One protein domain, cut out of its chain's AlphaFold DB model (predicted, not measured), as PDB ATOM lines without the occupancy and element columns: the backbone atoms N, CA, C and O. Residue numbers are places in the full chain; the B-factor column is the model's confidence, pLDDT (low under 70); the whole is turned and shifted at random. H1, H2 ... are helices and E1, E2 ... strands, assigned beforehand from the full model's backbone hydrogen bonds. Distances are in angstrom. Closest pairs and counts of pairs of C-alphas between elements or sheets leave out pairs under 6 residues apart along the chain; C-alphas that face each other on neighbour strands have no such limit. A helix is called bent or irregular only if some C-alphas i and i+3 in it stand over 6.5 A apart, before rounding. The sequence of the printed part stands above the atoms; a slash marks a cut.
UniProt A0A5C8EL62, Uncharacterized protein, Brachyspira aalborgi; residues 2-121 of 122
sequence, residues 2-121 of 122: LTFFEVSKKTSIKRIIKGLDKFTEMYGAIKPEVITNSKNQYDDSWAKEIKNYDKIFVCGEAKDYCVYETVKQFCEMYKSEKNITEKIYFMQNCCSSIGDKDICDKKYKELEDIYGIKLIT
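AT A GLANCE: This is residues 2 to 121 of the 122 residues of an uncharacterized protein of Brachyspira aalborgi (UniProt A0A5C8EL62). A small sheet of three short parallel strands, E1, E2 and E3, has two long helices, H3 and H5, side by side over one face, making two layers, helices on one face of a sheet. On the side of H3 away from the sheet, the long stretch of residues 10 to 44 loops out, and it joins the distant H1 to H2, which stands crosswise to H3. The printed part has 120 residues, with five named helices and three named strands in the order H1 H2 E1 H3 H4 E2 H5 E3; the sheet order is E1 E2 E3. The class is mostly helix, though under half of the residues are in named elements. The whole is compact, with a radius of gyration of the C-alphas of 14.9 A and spans of 39 by 36 by 31 A.

HOW THE PARTS SIT: In the sheet, E2, residues 88 to 91, is the inner strand, and E1, residues 56 to 58, and E3, residues 118 to 120, are its edge strands. E1 and E2 are parallel at 33 degrees, with N 89 and O 56 at 2.8 A. E2 and E3 are parallel at 22 degrees, with N 90 and O 118 at 2.8 A. H3, residues 63 to 77, and H5, residues 101 to 115, are both on the sheet. They touch, closest at the C-alphas of Asp 64 and Cys 104, 5.5 A apart, at a shallow tilt of 13 degrees, the same way. Two strand-helix-strand units, parallel neighbour strands with helices between, are E1, H3 and H4, E2, with H4 at residues 82 to 85, and E2, H5, E3; both crossovers are right-handed. H4 is close to H5 but not clearly touching, the closest C-alphas being Thr 85 and Tyr 115, 5.9 A. H2, residues 45 to 50, is close to H3 but not clearly touching, with the C-alphas of Ala 47 and Phe 74 closest at 7.2 A, about perpendicular at 89 degrees. H1, residues 2 to 9, is apart from H2, H3, H4, H5 and the three strands. Every O i to N i+4 pair is within hydrogen-bond range in H1, H2 and H5; H3 has 9 of 11, and H4 is too short for such a pair.

IN THESE COORDINATES: H5 is 20.9 A long and H3 19.8 A; H3 is irregular, but only just, with C-alphas 63 and 66 at 6.7 A. E2 is 9.6 A long, E1 6.6 A and E3 6.2 A. H1 is 10.5 A, H2 8.9 A and H4 5.1 A. H1 begins at C-alpha 2, (-7.547, -30.095, 34.328), and E3 ends at C-alpha 120, (-16.051, -14.531, 48.931).

THE WHOLE: The C-alphas of Ser 8 and Asn 37, the two farthest apart, are 41.8 A apart. The printed part has no cut. The link from H1 to H2 is long, with 35 residues. The mean pLDDT of the printed part is 95.0, and residues 38 to 40 are under 70.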
ATOM      1  N   LEU A   2      -6.269 -29.428  34.000       88.75
ATOM      2  CA  LEU A   2      -7.547 -30.095  34.328       88.75
ATOM      3  C   LEU A   2      -7.528 -31.622  34.136       88.75
ATOM      4  O   LEU A   2      -7.962 -32.349  35.017       88.75
ATOM      5  N   THR A   3      -6.919 -32.125  33.059       92.00
ATOM      6  CA  THR A   3      -6.791 -33.579  32.829       92.00
ATOM      7  C   THR A   3      -5.989 -34.285  33.924       92.00
ATOM      8  O   THR A   3      -6.307 -35.404  34.309       92.00
ATOM      9  N   PHE A   4      -4.965 -33.625  34.475       94.88
ATOM     10  CA  PHE A   4      -4.209 -34.167  35.605       94.88
ATOM     11  C   PHE A   4      -5.070 -34.228  36.876       94.88
ATOM     12  O   PHE A   4      -5.034 -35.219  37.605       94.88
ATOM     13  N   PHE A   5      -5.883 -33.197  37.128       94.25
ATOM     14  CA  PHE A   5      -6.850 -33.208  38.224       94.25
ATOM     15  C   PHE A   5      -7.857 -34.359  38.073       94.25
ATOM     16  O   PHE A   5      -8.040 -35.121  39.015       94.25
ATOM     17  N   GLU A   6      -8.437 -34.539  36.884       96.44
ATOM     18  CA  GLU A   6      -9.375 -35.632  36.586       96.44
ATOM     19  C   GLU A   6      -8.771 -37.007  36.890       96.44
ATOM     20  O   GLU A   6      -9.363 -37.800  37.624       96.44
ATOM     21  N   VAL A   7      -7.549 -37.263  36.410       96.62
ATOM     22  CA  VAL A   7      -6.843 -38.531  36.651       96.62
ATOM     23  C   VAL A   7      -6.509 -38.713  38.134       96.62
ATOM     24  O   VAL A   7      -6.794 -39.767  38.703       96.62
ATOM     25  N   SER A   8      -5.940 -37.694  38.785       97.44
ATOM     26  CA  SER A   8      -5.521 -37.784  40.195       97.44
ATOM     27  C   SER A   8      -6.696 -37.938  41.164       97.44
ATOM     28  O   SER A   8      -6.570 -38.624  42.178       97.44
ATOM     29  N   LYS A   9      -7.848 -37.333  40.856       96.88
ATOM     30  CA  LYS A   9      -9.067 -37.408  41.672       96.88
ATOM     31  C   LYS A   9     -10.046 -38.485  41.215       96.88
ATOM     32  O   LYS A   9     -11.073 -38.647  41.864       96.88
ATOM     33  N   LYS A  10      -9.730 -39.230  40.146       96.56
ATOM     34  CA  LYS A  10     -10.616 -40.231  39.524       96.56
ATOM     35  C   LYS A  10     -12.020 -39.668  39.283       96.56
ATOM     36  O   LYS A  10     -13.021 -40.285  39.635       96.56
ATOM     37  N   THR A  11     -12.070 -38.470  38.717       95.94
ATOM     38  CA  THR A  11     -13.307 -37.733  38.449       95.94
ATOM     39  C   THR A  11     -13.320 -37.226  37.015       95.94
ATOM     40  O   THR A  11     -12.275 -37.172  36.366       95.94
ATOM     41  N   SER A  12     -14.494 -36.848  36.521       93.88
ATOM     42  CA  SER A  12     -14.667 -36.217  35.216       93.88
ATOM     43  C   SER A  12     -15.105 -34.765  35.376       93.88
ATOM     44  O   SER A  12     -15.891 -34.417  36.255       93.88
ATOM     45  N   ILE A  13     -14.584 -33.902  34.509       93.75
ATOM     46  CA  ILE A  13     -14.974 -32.500  34.414       93.75
ATOM     47  C   ILE A  13     -15.792 -32.328  33.138       93.75
ATOM     48  O   ILE A  13     -15.328 -32.628  32.036       93.75
ATOM     49  N   LYS A  14     -17.008 -31.790  33.268       93.06
ATOM     50  CA  LYS A  14     -17.802 -31.352  32.115       93.06
ATOM     51  C   LYS A  14     -17.118 -30.142  31.476       93.06
ATOM     52  O   LYS A  14     -16.927 -29.119  32.127       93.06
ATOM     53  N   ARG A  15     -16.723 -30.266  30.207       92.56
ATOM     54  CA  ARG A  15     -16.025 -29.211  29.454       92.56
ATOM     55  C   ARG A  15     -16.997 -28.514  28.517       92.56
ATOM     56  O   ARG A  15     -17.695 -29.183  27.760       92.56
ATOM     57  N   ILE A  16     -16.992 -27.188  28.548       92.75
ATOM     58  CA  ILE A  16     -17.771 -26.333  27.653       92.75
ATOM     59  C   ILE A  16     -16.788 -25.563  26.774       92.75
ATOM     60  O   ILE A  16     -15.809 -25.011  27.276       92.75
ATOM     61  N   ILE A  17     -17.031 -25.559  25.464       91.88
ATOM     62  CA  ILE A  17     -16.230 -24.816  24.487       91.88
ATOM     63  C   ILE A  17     -17.057 -23.612  24.033       91.88
ATOM     64  O   ILE A  17     -18.228 -23.768  23.694       91.88
ATOM     65  N   LYS A  18     -16.449 -22.423  24.037       93.06
ATOM     66  CA  LYS A  18     -17.069 -21.150  23.636       93.06
ATOM     67  C   LYS A  18     -16.249 -20.464  22.539       93.06
ATOM     68  O   LYS A  18     -15.084 -20.813  22.357       93.06
ATOM     69  N   GLY A  19     -16.837 -19.484  21.849       92.06
ATOM     70  CA  GLY A  19     -16.143 -18.693  20.818       92.06
ATOM     71  C   GLY A  19     -15.930 -19.441  19.498       92.06
ATOM     72  O   GLY A  19     -14.891 -19.297  18.861       92.06
ATOM     73  N   LEU A  20     -16.883 -20.296  19.113       90.19
ATOM     74  CA  LEU A  20     -16.808 -21.075  17.872       90.19
ATOM     75  C   LEU A  20     -17.315 -20.307  16.643       90.19
ATOM     76  O   LEU A  20     -16.939 -20.641  15.519       90.19
ATOM     77  N   ASP A  21     -18.160 -19.292  16.839       88.94
ATOM     78  CA  ASP A  21     -18.597 -18.414  15.757       88.94
ATOM     79  C   ASP A  21     -17.586 -17.278  15.569       88.94
ATOM     80  O   ASP A  21     -17.311 -16.508  16.479       88.94
ATOM     81  N   LYS A  22     -17.042 -17.164  14.357       89.94
ATOM     82  CA  LYS A  22     -16.066 -16.131  13.989       89.94
ATOM     83  C   LYS A  22     -16.672 -14.733  13.821       89.94
ATOM     84  O   LYS A  22     -15.926 -13.774  13.652       89.94
ATOM     85  N   PHE A  23     -17.998 -14.621  13.757       90.81
ATOM     86  CA  PHE A  23     -18.692 -13.358  13.490       90.81
ATOM     87  C   PHE A  23     -19.142 -12.622  14.755       90.81
ATOM     88  O   PHE A  23     -19.727 -11.546  14.651       90.81
ATOM     89  N   THR A  24     -18.899 -13.190  15.934       92.38
ATOM     90  CA  THR A  24     -19.314 -12.612  17.211       92.38
ATOM     91  C   THR A  24     -18.332 -13.011  18.300       92.38
ATOM     92  O   THR A  24     -17.734 -14.084  18.243       92.38
ATOM     93  N   GLU A  25     -18.146 -12.135  19.279       94.88
ATOM     94  CA  GLU A  25     -17.416 -12.507  20.485       94.88
ATOM     95  C   GLU A  25     -18.277 -13.470  21.321       94.88
ATOM     96  O   GLU A  25     -19.480 -13.652  21.081       94.88
ATOM     97  N   MET A  26     -17.647 -14.137  22.284       95.25
ATOM     98  CA  MET A  26     -18.358 -14.887  23.307       95.25
ATOM     99  C   MET A  26     -17.557 -14.842  24.608       95.25
ATOM    100  O   MET A  26     -16.949 -15.847  24.996       95.25
ATOM    101  N   TYR A  27     -17.508 -13.691  25.294       96.75
ATOM    102  CA  TYR A  27     -16.808 -13.606  26.585       96.75
ATOM    103  C   TYR A  27     -17.478 -14.518  27.608       96.75
ATOM    104  O   TYR A  27     -16.810 -15.358  28.220       96.75
ATOM    105  N   GLY A  28     -18.797 -14.388  27.750       96.62
ATOM    106  CA  GLY A  28     -19.592 -15.245  28.618       96.62
ATOM    107  C   GLY A  28     -19.682 -16.678  28.093       96.62
ATOM    108  O   GLY A  28     -19.814 -16.923  26.897       96.62
ATOM    109  N   ALA A  29     -19.625 -17.658  28.992       96.00
ATOM    110  CA  ALA A  29     -19.701 -19.071  28.627       96.00
ATOM    111  C   ALA A  29     -21.129 -19.561  28.310       96.00
ATOM    112  O   ALA A  29     -21.287 -20.714  27.911       96.00
ATOM    113  N   ILE A  30     -22.165 -18.732  28.511       95.94
ATOM    114  CA  ILE A  30     -23.571 -19.132  28.338       95.94
ATOM    115  C   ILE A  30     -24.076 -18.777  26.939       95.94
ATOM    116  O   ILE A  30     -24.725 -19.609  26.313       95.94
ATOM    117  N   LYS A  31     -23.787 -17.571  26.436       94.31
ATOM    118  CA  LYS A  31     -24.212 -17.112  25.101       94.31
ATOM    119  C   LYS A  31     -23.239 -16.069  24.518       94.31
ATOM    120  O   LYS A  31     -22.563 -15.394  25.297       94.31
ATOM    121  N   PRO A  32     -23.185 -15.898  23.185       94.75
ATOM    122  CA  PRO A  32     -22.434 -14.816  22.547       94.75
ATOM    123  C   PRO A  32     -23.072 -13.442  22.796       94.75
ATOM    124  O   PRO A  32     -24.269 -13.343  23.087       94.75
ATOM    125  N   GLU A  33     -22.287 -12.376  22.633       92.81
ATOM    126  CA  GLU A  33     -22.745 -10.985  22.764       92.81
ATOM    127  C   GLU A  33     -23.780 -10.625  21.689       92.81
ATOM    128  O   GLU A  33     -24.746  -9.911  21.962       92.81
ATOM    129  N   VAL A  34     -23.605 -11.155  20.475       91.19
ATOM    130  CA  VAL A  34     -24.544 -11.000  19.358       91.19
ATOM    131  C   VAL A  34     -24.922 -12.376  18.824       91.19
ATOM    132  O   VAL A  34     -24.057 -13.137  18.396       91.19
ATOM    133  N   ILE A  35     -26.219 -12.689  18.830       87.19
ATOM    134  CA  ILE A  35     -26.755 -13.924  18.247       87.19
ATOM    135  C   ILE A  35     -26.800 -13.757  16.728       87.19
ATOM    136  O   ILE A  35     -27.546 -12.918  16.218       87.19
ATOM    137  N   THR A  36     -26.020 -14.558  16.000       83.81
ATOM    138  CA  THR A  36     -26.067 -14.582  14.530       83.81
ATOM    139  C   THR A  36     -27.032 -15.670  14.037       83.81
ATOM    140  O   THR A  36     -27.455 -16.533  14.804       83.81
ATOM    141  N   ASN A  37     -27.388 -15.674  12.750       78.44
ATOM    142  CA  ASN A  37     -28.298 -16.680  12.176       78.44
ATOM    143  C   ASN A  37     -27.642 -18.055  11.917       78.44
ATOM    144  O   ASN A  37     -28.275 -18.930  11.321       78.44
ATOM    145  N   SER A  38     -26.381 -18.271  12.308       69.94
ATOM    146  CA  SER A  38     -25.732 -19.571  12.126       69.94
ATOM    147  C   SER A  38     -26.272 -20.594  13.146       69.94
ATOM    148  O   SER A  38     -26.484 -20.289  14.318       69.94
ATOM    149  N   LYS A  39     -26.590 -21.819  12.717       63.88
ATOM    150  CA  LYS A  39     -27.133 -22.846  13.628       63.88
ATOM    151  C   LYS A  39     -26.031 -23.372  14.563       63.88
ATOM    152  O   LYS A  39     -24.916 -23.593  14.106       63.88
ATOM    153  N   ASN A  40     -26.379 -23.660  15.824       64.81
ATOM    154  CA  ASN A  40     -25.540 -24.340  16.835       64.81
ATOM    155  C   ASN A  40     -24.300 -23.568  17.353       64.81
ATOM    156  O   ASN A  40     -23.249 -24.169  17.554       64.81
ATOM    157  N   GLN A  41     -24.402 -22.258  17.600       75.69
ATOM    158  CA  GLN A  41     -23.256 -21.440  18.057       75.69
ATOM    159  C   GLN A  41     -22.884 -21.602  19.539       75.69
ATOM    160  O   GLN A  41     -21.745 -21.327  19.909       75.69
ATOM    161  N   TYR A  42     -23.830 -21.995  20.393       87.19
ATOM    162  CA  TYR A  42     -23.622 -22.142  21.835       87.19
ATOM    163  C   TYR A  42     -24.624 -23.130  22.443       87.19
ATOM    164  O   TYR A  42     -25.665 -23.416  21.848       87.19
ATOM    165  N   ASP A  43     -24.303 -23.638  23.632       90.12
ATOM    166  CA  ASP A  43     -25.147 -24.535  24.422       90.12
ATOM    167  C   ASP A  43     -25.304 -23.973  25.842       90.12
ATOM    168  O   ASP A  43     -24.329 -23.865  26.586       90.12
ATOM    169  N   ASP A  44     -26.537 -23.623  26.214       93.69
ATOM    170  CA  ASP A  44     -26.900 -23.116  27.542       93.69
ATOM    171  C   ASP A  44     -27.479 -24.208  28.465       93.69
ATOM    172  O   ASP A  44     -27.861 -23.932  29.607       93.69
ATOM    173  N   SER A  45     -27.563 -25.460  28.000       94.88
ATOM    174  CA  SER A  45     -28.187 -26.557  28.747       94.88
ATOM    175  C   SER A  45     -27.470 -26.841  30.067       94.88
ATOM    176  O   SER A  45     -28.116 -27.117  31.078       94.88
ATOM    177  N   TRP A  46     -26.144 -26.690  30.096       95.62
ATOM    178  CA  TRP A  46     -25.348 -26.824  31.313       95.62
ATOM    179  C   TRP A  46     -25.689 -25.741  32.346       95.62
ATOM    180  O   TRP A  46     -25.716 -26.037  33.535       95.62
ATOM    181  N   ALA A  47     -26.009 -24.513  31.918       96.75
ATOM    182  CA  ALA A  47     -26.415 -23.440  32.824       96.75
ATOM    183  C   ALA A  47     -27.760 -23.779  33.489       96.75
ATOM    184  O   ALA A  47     -27.933 -23.621  34.700       96.75
ATOM    185  N   LYS A  48     -28.685 -24.352  32.703       96.81
ATOM    186  CA  LYS A  48     -29.984 -24.857  33.179       96.81
ATOM    187  C   LYS A  48     -29.856 -26.049  34.119       96.81
ATOM    188  O   LYS A  48     -30.700 -26.210  34.996       96.81
ATOM    189  N   GLU A  49     -28.827 -26.869  33.943       96.81
ATOM    190  CA  GLU A  49     -28.504 -27.973  34.842       96.81
ATOM    191  C   GLU A  49     -27.988 -27.443  36.187       96.81
ATOM    192  O   GLU A  49     -28.529 -27.800  37.237       96.81
ATOM    193  N   ILE A  50     -26.991 -26.544  36.164       97.19
ATOM    194  CA  ILE A  50     -26.310 -26.123  37.393       97.19
ATOM    195  C   ILE A  50     -27.182 -25.281  38.330       97.19
ATOM    196  O   ILE A  50     -26.920 -25.238  39.530       97.19
ATOM    197  N   LYS A  51     -28.259 -24.660  37.828       97.00
ATOM    198  CA  LYS A  51     -29.202 -23.881  38.653       97.00
ATOM    199  C   LYS A  51     -29.797 -24.686  39.822       97.00
ATOM    200  O   LYS A  51     -30.244 -24.114  40.822       97.00
ATOM    201  N   ASN A  52     -29.834 -26.014  39.681       97.38
ATOM    202  CA  ASN A  52     -30.427 -26.925  40.654       97.38
ATOM    203  C   ASN A  52     -29.480 -27.276  41.811       97.38
ATOM    204  O   ASN A  52     -29.956 -27.791  42.816       97.38
ATOM    205  N   TYR A  53     -28.181 -26.971  41.717       98.12
ATOM    206  CA  TYR A  53     -27.256 -27.158  42.839       98.12
ATOM    207  C   TYR A  53     -27.572 -26.196  43.991       98.12
ATOM    208  O   TYR A  53     -28.212 -25.163  43.797       98.12
ATOM    209  N   ASP A  54     -27.105 -26.515  45.197       98.12
ATOM    210  CA  ASP A  54     -27.292 -25.659  46.377       98.12
ATOM    211  C   ASP A  54     -26.333 -24.462  46.388       98.12
ATOM    212  O   ASP A  54     -26.677 -23.375  46.854       98.12
ATOM    213  N   LYS A  55     -25.114 -24.667  45.876       98.31
ATOM    214  CA  LYS A  55     -24.053 -23.659  45.782       98.31
ATOM    215  C   LYS A  55     -23.304 -23.821  44.468       98.31
ATOM    216  O   LYS A  55     -22.938 -24.933  44.096       98.31
ATOM    217  N   ILE A  56     -23.041 -22.705  43.804       98.44
ATOM    218  CA  ILE A  56     -22.308 -22.634  42.543       98.44
ATOM    219  C   ILE A  56     -21.095 -21.739  42.781       98.44
ATOM    220  O   ILE A  56     -21.241 -20.540  42.998       98.44
ATOM    221  N   PHE A  57     -19.898 -22.318  42.758       98.38
ATOM    222  CA  PHE A  57     -18.655 -21.571  42.927       98.38
ATOM    223  C   PHE A  57     -18.101 -21.152  41.569       98.38
ATOM    224  O   PHE A  57     -18.063 -21.961  40.643       98.38
ATOM    225  N   VAL A  58     -17.665 -19.897  41.459       98.12
ATOM    226  CA  VAL A  58     -17.124 -19.342  40.213       98.12
ATOM    227  C   VAL A  58     -15.746 -18.736  40.462       98.12
ATOM    228  O   VAL A  58     -15.581 -17.897  41.348       98.12
ATOM    229  N   CYS A  59     -14.771 -19.152  39.655       97.12
ATOM    230  CA  CYS A  59     -13.399 -18.647  39.625       97.12
ATOM    231  C   CYS A  59     -12.811 -18.777  38.208       97.12
ATOM    232  O   CYS A  59     -13.395 -19.459  37.362       97.12
ATOM    233  N   GLY A  60     -11.640 -18.192  37.954       95.19
ATOM    234  CA  GLY A  60     -10.922 -18.334  36.686       95.19
ATOM    235  C   GLY A  60     -10.444 -17.005  36.114       95.19
ATOM    236  O   GLY A  60     -10.313 -16.021  36.830       95.19
ATOM    237  N   GLU A  61     -10.181 -16.983  34.808       96.00
ATOM    238  CA  GLU A  61      -9.556 -15.844  34.134       96.00
ATOM    239  C   GLU A  61     -10.230 -15.532  32.784       96.00
ATOM    240  O   GLU A  61     -10.688 -16.441  32.090       96.00
ATOM    241  N   ALA A  62     -10.295 -14.273  32.342       97.00
ATOM    242  CA  ALA A  62      -9.987 -13.064  33.115       97.00
ATOM    243  C   ALA A  62     -11.198 -12.613  33.944       97.00
ATOM    244  O   ALA A  62     -12.343 -12.694  33.478       97.00
ATOM    245  N   LYS A  63     -10.929 -12.109  35.152       97.94
ATOM    246  CA  LYS A  63     -11.932 -11.650  36.121       97.94
ATOM    247  C   LYS A  63     -12.904 -10.630  35.520       97.94
ATOM    248  O   LYS A  63     -14.107 -10.760  35.679       97.94
ATOM    249  N   ASP A  64     -12.394  -9.645  34.794       97.44
ATOM    250  CA  ASP A  64     -13.127  -8.502  34.236       97.44
ATOM    251  C   ASP A  64     -13.762  -8.745  32.855       97.44
ATOM    252  O   ASP A  64     -14.467  -7.870  32.351       97.44
ATOM    253  N   TYR A  65     -13.562  -9.934  32.274       97.44
ATOM    254  CA  TYR A  65     -14.092 -10.317  30.961       97.44
ATOM    255  C   TYR A  65     -14.896 -11.615  31.035       97.44
ATOM    256  O   TYR A  65     -16.079 -11.597  31.371       97.44
ATOM    257  N   CYS A  66     -14.259 -12.753  30.729       97.75
ATOM    258  CA  CYS A  66     -14.943 -14.035  30.574       97.75
ATOM    259  C   CYS A  66     -15.672 -14.452  31.851       97.75
ATOM    260  O   CYS A  66     -16.789 -14.965  31.791       97.75
ATOM    261  N   VAL A  67     -15.055 -14.221  33.012       98.38
ATOM    262  CA  VAL A  67     -15.649 -14.602  34.294       98.38
ATOM    263  C   VAL A  67     -16.815 -13.679  34.636       98.38
ATOM    264  O   VAL A  67     -17.909 -14.173  34.909       98.38
ATOM    265  N   TYR A  68     -16.617 -12.359  34.557       98.56
ATOM    266  CA  TYR A  68     -17.671 -11.376  34.807       98.56
ATOM    267  C   TYR A  68     -18.886 -11.593  33.903       98.56
ATOM    268  O   TYR A  68     -20.004 -11.724  34.399       98.56
ATOM    269  N   GLU A  69     -18.675 -11.695  32.588       98.44
ATOM    270  CA  GLU A  69     -19.778 -11.834  31.638       98.44
ATOM    271  C   GLU A  69     -20.509 -13.171  31.826       98.44
ATOM    272  O   GLU A  69     -21.731 -13.214  31.734       98.44
ATOM    273  N   THR A  70     -19.809 -14.251  32.198       98.50
ATOM    274  CA  THR A  70     -20.461 -15.532  32.531       98.50
ATOM    275  C   THR A  70     -21.380 -15.407  33.749       98.50
ATOM    276  O   THR A  70     -22.521 -15.870  33.704       98.50
ATOM    277  N   VAL A  71     -20.914 -14.769  34.831       98.56
ATOM    278  CA  VAL A  71     -21.735 -14.557  36.038       98.56
ATOM    279  C   VAL A  71     -22.924 -13.657  35.721       98.56
ATOM    280  O   VAL A  71     -24.057 -13.991  36.062       98.56
ATOM    281  N   LYS A  72     -22.687 -12.547  35.017       98.69
ATOM    282  CA  LYS A  72     -23.732 -11.613  34.597       98.69
ATOM    283  C   LYS A  72     -24.795 -12.300  33.738       98.69
ATOM    284  O   LYS A  72     -25.976 -12.155  34.032       98.69
ATOM    285  N   GLN A  73     -24.406 -13.092  32.738       98.31
ATOM    286  CA  GLN A  73     -25.345 -13.835  31.893       98.31
ATOM    287  C   GLN A  73     -26.195 -14.823  32.702       98.31
ATOM    288  O   GLN A  73     -27.398 -14.922  32.462       98.31
ATOM    289  N   PHE A  74     -25.602 -15.521  33.676       98.56
ATOM    290  CA  PHE A  74     -26.347 -16.415  34.565       98.56
ATOM    291  C   PHE A  74     -27.364 -15.633  35.407       98.56
ATOM    292  O   PHE A  74     -28.530 -16.019  35.499       98.56
ATOM    293  N   CYS A  75     -26.944 -14.500  35.972       98.50
ATOM    294  CA  CYS A  75     -27.818 -13.608  36.729       98.50
ATOM    295  C   CYS A  75     -28.972 -13.057  35.880       98.50
ATOM    296  O   CYS A  75     -30.118 -13.082  36.315       98.50
ATOM    297  N   GLU A  76     -28.701 -12.612  34.653       97.94
ATOM    298  CA  GLU A  76     -29.722 -12.117  33.724       97.94
ATOM    299  C   GLU A  76     -30.719 -13.208  33.317       97.94
ATOM    300  O   GLU A  76     -31.920 -12.942  33.217       97.94
ATOM    301  N   MET A  77     -30.232 -14.435  33.105       97.38
ATOM    302  CA  MET A  77     -31.047 -15.600  32.756       97.38
ATOM    303  C   MET A  77     -32.067 -15.943  33.849       97.38
ATOM    304  O   MET A  77     -33.185 -16.340  33.527       97.38
ATOM    305  N   TYR A  78     -31.707 -15.740  35.120       98.06
ATOM    306  CA  TYR A  78     -32.546 -16.035  36.289       98.06
ATOM    307  C   TYR A  78     -32.942 -14.787  37.087       98.06
ATOM    308  O   TYR A  78     -33.257 -14.878  38.271       98.06
ATOM    309  N   LYS A  79     -32.985 -13.611  36.450       97.19
ATOM    310  CA  LYS A  79     -33.247 -12.323  37.123       97.19
ATOM    311  C   LYS A  79     -34.565 -12.262  37.908       97.19
ATOM    312  O   LYS A  79     -34.702 -11.448  38.814       97.19
ATOM    313  N   SER A  80     -35.543 -13.092  37.544       96.88
ATOM    314  CA  SER A  80     -36.850 -13.189  38.213       96.88
ATOM    315  C   SER A  80     -36.878 -14.200  39.366       96.88
ATOM    316  O   SER A  80     -37.870 -14.272  40.083       96.88
ATOM    317  N   GLU A  81     -35.807 -14.970  39.563       97.06
ATOM    318  CA  GLU A  81     -35.691 -16.058  40.536       97.06
ATOM    319  C   GLU A  81     -34.461 -15.816  41.424       97.06
ATOM    320  O   GLU A  81     -33.433 -16.485  41.300       97.06
ATOM    321  N   LYS A  82     -34.542 -14.832  42.331       95.56
ATOM    322  CA  LYS A  82     -33.397 -14.404  43.160       95.56
ATOM    323  C   LYS A  82     -32.779 -15.546  43.983       95.56
ATOM    324  O   LYS A  82     -31.567 -15.609  44.158       95.56
ATOM    325  N   ASN A  83     -33.592 -16.518  44.399       97.44
ATOM    326  CA  ASN A  83     -33.135 -17.733  45.080       97.44
ATOM    327  C   ASN A  83     -32.180 -18.601  44.234       97.44
ATOM    328  O   ASN A  83     -31.512 -19.471  44.785       97.44
ATOM    329  N   ILE A  84     -32.144 -18.420  42.908       98.38
ATOM    330  CA  ILE A  84     -31.191 -19.080  42.010       98.38
ATOM    331  C   ILE A  84     -29.902 -18.265  41.916       98.38
ATOM    332  O   ILE A  84     -28.817 -18.828  42.055       98.38
ATOM    333  N   THR A  85     -29.994 -16.951  41.707       98.38
ATOM    334  CA  THR A  85     -28.812 -16.085  41.563       98.38
ATOM    335  C   THR A  85     -28.010 -15.984  42.862       98.38
ATOM    336  O   THR A  85     -26.781 -16.011  42.830       98.38
ATOM    337  N   GLU A  86     -28.681 -16.015  44.018       98.38
ATOM    338  CA  GLU A  86     -28.052 -16.052  45.346       98.38
ATOM    339  C   GLU A  86     -27.225 -17.322  45.608       98.38
ATOM    340  O   GLU A  86     -26.467 -17.389  46.579       98.38
ATOM    341  N   LYS A  87     -27.331 -18.352  44.760       98.62
ATOM    342  CA  LYS A  87     -26.502 -19.563  44.863       98.62
ATOM    343  C   LYS A  87     -25.093 -19.365  44.315       98.62
ATOM    344  O   LYS A  87     -24.263 -20.249  44.516       98.62
ATOM    345  N   ILE A  88     -24.814 -18.254  43.632       98.69
ATOM    346  CA  ILE A  88     -23.484 -17.937  43.108       98.69
ATOM    347  C   ILE A  88     -22.573 -17.465  44.245       98.69
ATOM    348  O   ILE A  88     -22.873 -16.496  44.939       98.69
ATOM    349  N   TYR A  89     -21.433 -18.135  44.393       98.69
ATOM    350  CA  TYR A  89     -20.321 -17.776  45.267       98.69
ATOM    351  C   TYR A  89     -19.110 -17.451  44.391       98.69
ATOM    352  O   TYR A  89     -18.443 -18.345  43.867       98.69
ATOM    353  N   PHE A  90     -18.836 -16.164  44.202       98.44
ATOM    354  CA  PHE A  90     -17.723 -15.703  43.386       98.44
ATOM    355  C   PHE A  90     -16.438 -15.597  44.222       98.44
ATOM    356  O   PHE A  90     -16.382 -14.848  45.198       98.44
ATOM    357  N   MET A  91     -15.406 -16.357  43.841       98.19
ATOM    358  CA  MET A  91     -14.137 -16.486  44.570       98.19
ATOM    359  C   MET A  91     -13.133 -15.419  44.122       98.19
ATOM    360  O   MET A  91     -12.362 -15.610  43.177       98.19
ATOM    361  N   GLN A  92     -13.138 -14.281  44.816       94.94
ATOM    362  CA  GLN A  92     -12.450 -13.059  44.394       94.94
ATOM    363  C   GLN A  92     -10.930 -13.203  44.289       94.94
ATOM    364  O   GLN A  92     -10.323 -12.583  43.418       94.94
ATOM    365  N   ASN A  93     -10.315 -14.003  45.162       95.06
ATOM    366  CA  ASN A  93      -8.871 -14.245  45.195       95.06
ATOM    367  C   ASN A  93      -8.423 -15.439  44.333       95.06
ATOM    368  O   ASN A  93      -7.258 -15.823  44.377       95.06
ATOM    369  N   CYS A  94      -9.331 -16.017  43.542       97.12
ATOM    370  CA  CYS A  94      -9.041 -17.091  42.588       97.12
ATOM    371  C   CYS A  94      -9.204 -16.631  41.128       97.12
ATOM    372  O   CYS A  94      -9.492 -17.451  40.253       97.12
ATOM    373  N   CYS A  95      -9.073 -15.322  40.888       95.75
ATOM    374  CA  CYS A  95      -9.176 -14.672  39.582       95.75
ATOM    375  C   CYS A  95      -8.249 -13.445  39.523       95.75
ATOM    376  O   CYS A  95      -7.977 -12.829  40.557       95.75
ATOM    377  N   SER A  96      -7.879 -13.016  38.319       95.50
ATOM    378  CA  SER A  96      -7.062 -11.829  38.053       95.50
ATOM    379  C   SER A  96      -7.731 -10.950  36.991       95.50
ATOM    380  O   SER A  96      -8.330 -11.432  36.032       95.50
ATOM    381  N   SER A  97      -7.674  -9.631  37.157       96.50
ATOM    382  CA  SER A  97      -8.180  -8.696  36.140       96.50
ATOM    383  C   SER A  97      -7.076  -8.346  35.150       96.50
ATOM    384  O   SER A  97      -5.916  -8.221  35.546       96.50
ATOM    385  N   ILE A  98      -7.433  -8.159  33.880       97.12
ATOM    386  CA  ILE A  98      -6.511  -7.610  32.873       97.12
ATOM    387  C   ILE A  98      -6.536  -6.078  32.923       97.12
ATOM    388  O   ILE A  98      -5.490  -5.438  32.827       97.12
ATOM    389  N   GLY A  99      -7.728  -5.491  33.050       94.81
ATOM    390  CA  GLY A  99      -7.945  -4.054  33.138       94.81
ATOM    391  C   GLY A  99      -7.891  -3.505  34.564       94.81
ATOM    392  O   GLY A  99      -7.301  -4.086  35.475       94.81
ATOM    393  N   ASP A 100      -8.529  -2.349  34.751       96.75
ATOM    394  CA  ASP A 100      -8.567  -1.648  36.033       96.75
ATOM    395  C   ASP A 100      -9.316  -2.461  37.103       96.75
ATOM    396  O   ASP A 100     -10.490  -2.827  36.954       96.75
ATOM    397  N   LYS A 101      -8.612  -2.737  38.204       94.19
ATOM    398  CA  LYS A 101      -9.117  -3.560  39.301       94.19
ATOM    399  C   LYS A 101     -10.291  -2.910  40.032       94.19
ATOM    400  O   LYS A 101     -11.253  -3.608  40.335       94.19
ATOM    401  N   ASP A 102     -10.249  -1.603  40.269       96.19
ATOM    402  CA  ASP A 102     -11.291  -0.905  41.024       96.19
ATOM    403  C   ASP A 102     -12.593  -0.846  40.223       96.19
ATOM    404  O   ASP A 102     -13.685  -0.981  40.779       96.19
ATOM    405  N   ILE A 103     -12.498  -0.691  38.897       97.38
ATOM    406  CA  ILE A 103     -13.660  -0.790  38.002       97.38
ATOM    407  C   ILE A 103     -14.227  -2.212  38.019       97.38
ATOM    408  O   ILE A 103     -15.444  -2.393  38.084       97.38
ATOM    409  N   CYS A 104     -13.363  -3.228  37.970       97.62
ATOM    410  CA  CYS A 104     -13.784  -4.623  38.028       97.62
ATOM    411  C   CYS A 104     -14.512  -4.949  39.343       97.62
ATOM    412  O   CYS A 104     -15.612  -5.502  39.315       97.62
ATOM    413  N   ASP A 105     -13.939  -4.559  40.481       96.62
ATOM    414  CA  ASP A 105     -14.505  -4.831  41.804       96.62
ATOM    415  C   ASP A 105     -15.859  -4.121  41.994       96.62
ATOM    416  O   ASP A 105     -16.805  -4.728  42.500       96.62
ATOM    417  N   LYS A 106     -16.011  -2.887  41.487       98.19
ATOM    418  CA  LYS A 106     -17.305  -2.178  41.467       98.19
ATOM    419  C   LYS A 106     -18.379  -2.935  40.687       98.19
ATOM    420  O   LYS A 106     -19.481  -3.102  41.194       98.19
ATOM    421  N   LYS A 107     -18.056  -3.456  39.500       98.19
ATOM    422  CA  LYS A 107     -19.013  -4.236  38.695       98.19
ATOM    423  C   LYS A 107     -19.488  -5.505  39.410       98.19
ATOM    424  O   LYS A 107     -20.661  -5.855  39.344       98.19
ATOM    425  N   TYR A 108     -18.597  -6.205  40.114       98.38
ATOM    426  CA  TYR A 108     -19.002  -7.361  40.922       98.38
ATOM    427  C   TYR A 108     -19.865  -6.962  42.117       98.38
ATOM    428  O   TYR A 108     -20.809  -7.681  42.447       98.38
ATOM    429  N   LYS A 109     -19.585  -5.808  42.729       98.56
ATOM    430  CA  LYS A 109     -20.421  -5.263  43.797       98.56
ATOM    431  C   LYS A 109     -21.831  -4.926  43.303       98.56
ATOM    432  O   LYS A 109     -22.799  -5.278  43.964       98.56
ATOM    433  N   GLU A 110     -21.957  -4.369  42.100       98.56
ATOM    434  CA  GLU A 110     -23.257  -4.151  41.452       98.56
ATOM    435  C   GLU A 110     -24.023  -5.467  41.235       98.56
ATOM    436  O   GLU A 110     -25.227  -5.528  41.480       98.56
ATOM    437  N   LEU A 111     -23.344  -6.547  40.826       98.50
ATOM    438  CA  LEU A 111     -23.985  -7.860  40.700       98.50
ATOM    439  C   LEU A 111     -24.454  -8.418  42.052       98.50
ATOM    440  O   LEU A 111     -25.518  -9.035  42.111       98.50
ATOM    441  N   GLU A 112     -23.687  -8.219  43.126       98.56
ATOM    442  CA  GLU A 112     -24.095  -8.591  44.488       98.56
ATOM    443  C   GLU A 112     -25.332  -7.798  44.920       98.56
ATOM    444  O   GLU A 112     -26.315  -8.389  45.367       98.56
ATOM    445  N   ASP A 113     -25.334  -6.484  44.712       98.38
ATOM    446  CA  ASP A 113     -26.429  -5.617  45.142       98.38
ATOM    447  C   ASP A 113     -27.727  -5.894  44.354       98.38
ATOM    448  O   ASP A 113     -28.815  -5.945  44.937       98.38
ATOM    449  N   ILE A 114     -27.629  -6.134  43.040       98.00
ATOM    450  CA  ILE A 114     -28.787  -6.380  42.163       98.00
ATOM    451  C   ILE A 114     -29.293  -7.823  42.291       98.00
ATOM    452  O   ILE A 114     -30.495  -8.053  42.446       98.00
ATOM    453  N   TYR A 115     -28.393  -8.807  42.219       98.31
ATOM    454  CA  TYR A 115     -28.752 -10.221  42.063       98.31
ATOM    455  C   TYR A 115     -28.494 -11.072  43.310       98.31
ATOM    456  O   TYR A 115     -28.888 -12.236  43.340       98.31
ATOM    457  N   GLY A 116     -27.866 -10.525  44.350       98.19
ATOM    458  CA  GLY A 116     -27.592 -11.246  45.593       98.19
ATOM    459  C   GLY A 116     -26.489 -12.301  45.483       98.19
ATOM    460  O   GLY A 116     -26.427 -13.194  46.331       98.19
ATOM    461  N   ILE A 117     -25.632 -12.244  44.454       98.62
ATOM    462  CA  ILE A 117     -24.454 -13.124  44.397       98.62
ATOM    463  C   ILE A 117     -23.563 -12.871  45.615       98.62
ATOM    464  O   ILE A 117     -23.523 -11.762  46.133       98.62
ATOM    465  N   LYS A 118     -22.815 -13.878  46.062       98.69
ATOM    466  CA  LYS A 118     -21.958 -13.766  47.246       98.69
ATOM    467  C   LYS A 118     -20.510 -13.595  46.826       98.69
ATOM    468  O   LYS A 118     -19.943 -14.491  46.196       98.69
ATOM    469  N   LEU A 119     -19.902 -12.478  47.204       98.38
ATOM    470  CA  LEU A 119     -18.476 -12.241  46.994       98.38
ATOM    471  C   LEU A 119     -17.687 -12.843  48.165       98.38
ATOM    472  O   LEU A 119     -17.866 -12.444  49.313       98.38
ATOM    473  N   ILE A 120     -16.817 -13.822  47.893       98.12
ATOM    474  CA  ILE A 120     -16.051 -14.531  48.931       98.12
ATOM    475  C   ILE A 120     -14.546 -14.511  48.661       98.12
ATOM    476  O   ILE A 120     -14.102 -14.387  47.519       98.12
ATOM    477  N   THR A 121     -13.774 -14.676  49.731       95.06
ATOM    478  CA  THR A 121     -12.319 -14.882  49.718       95.06
ATOM    479  C   THR A 121     -12.043 -16.225  50.385       95.06
ATOM    480  O   THR A 121     -12.627 -16.495  51.436       95.06
TER     481      THR A 121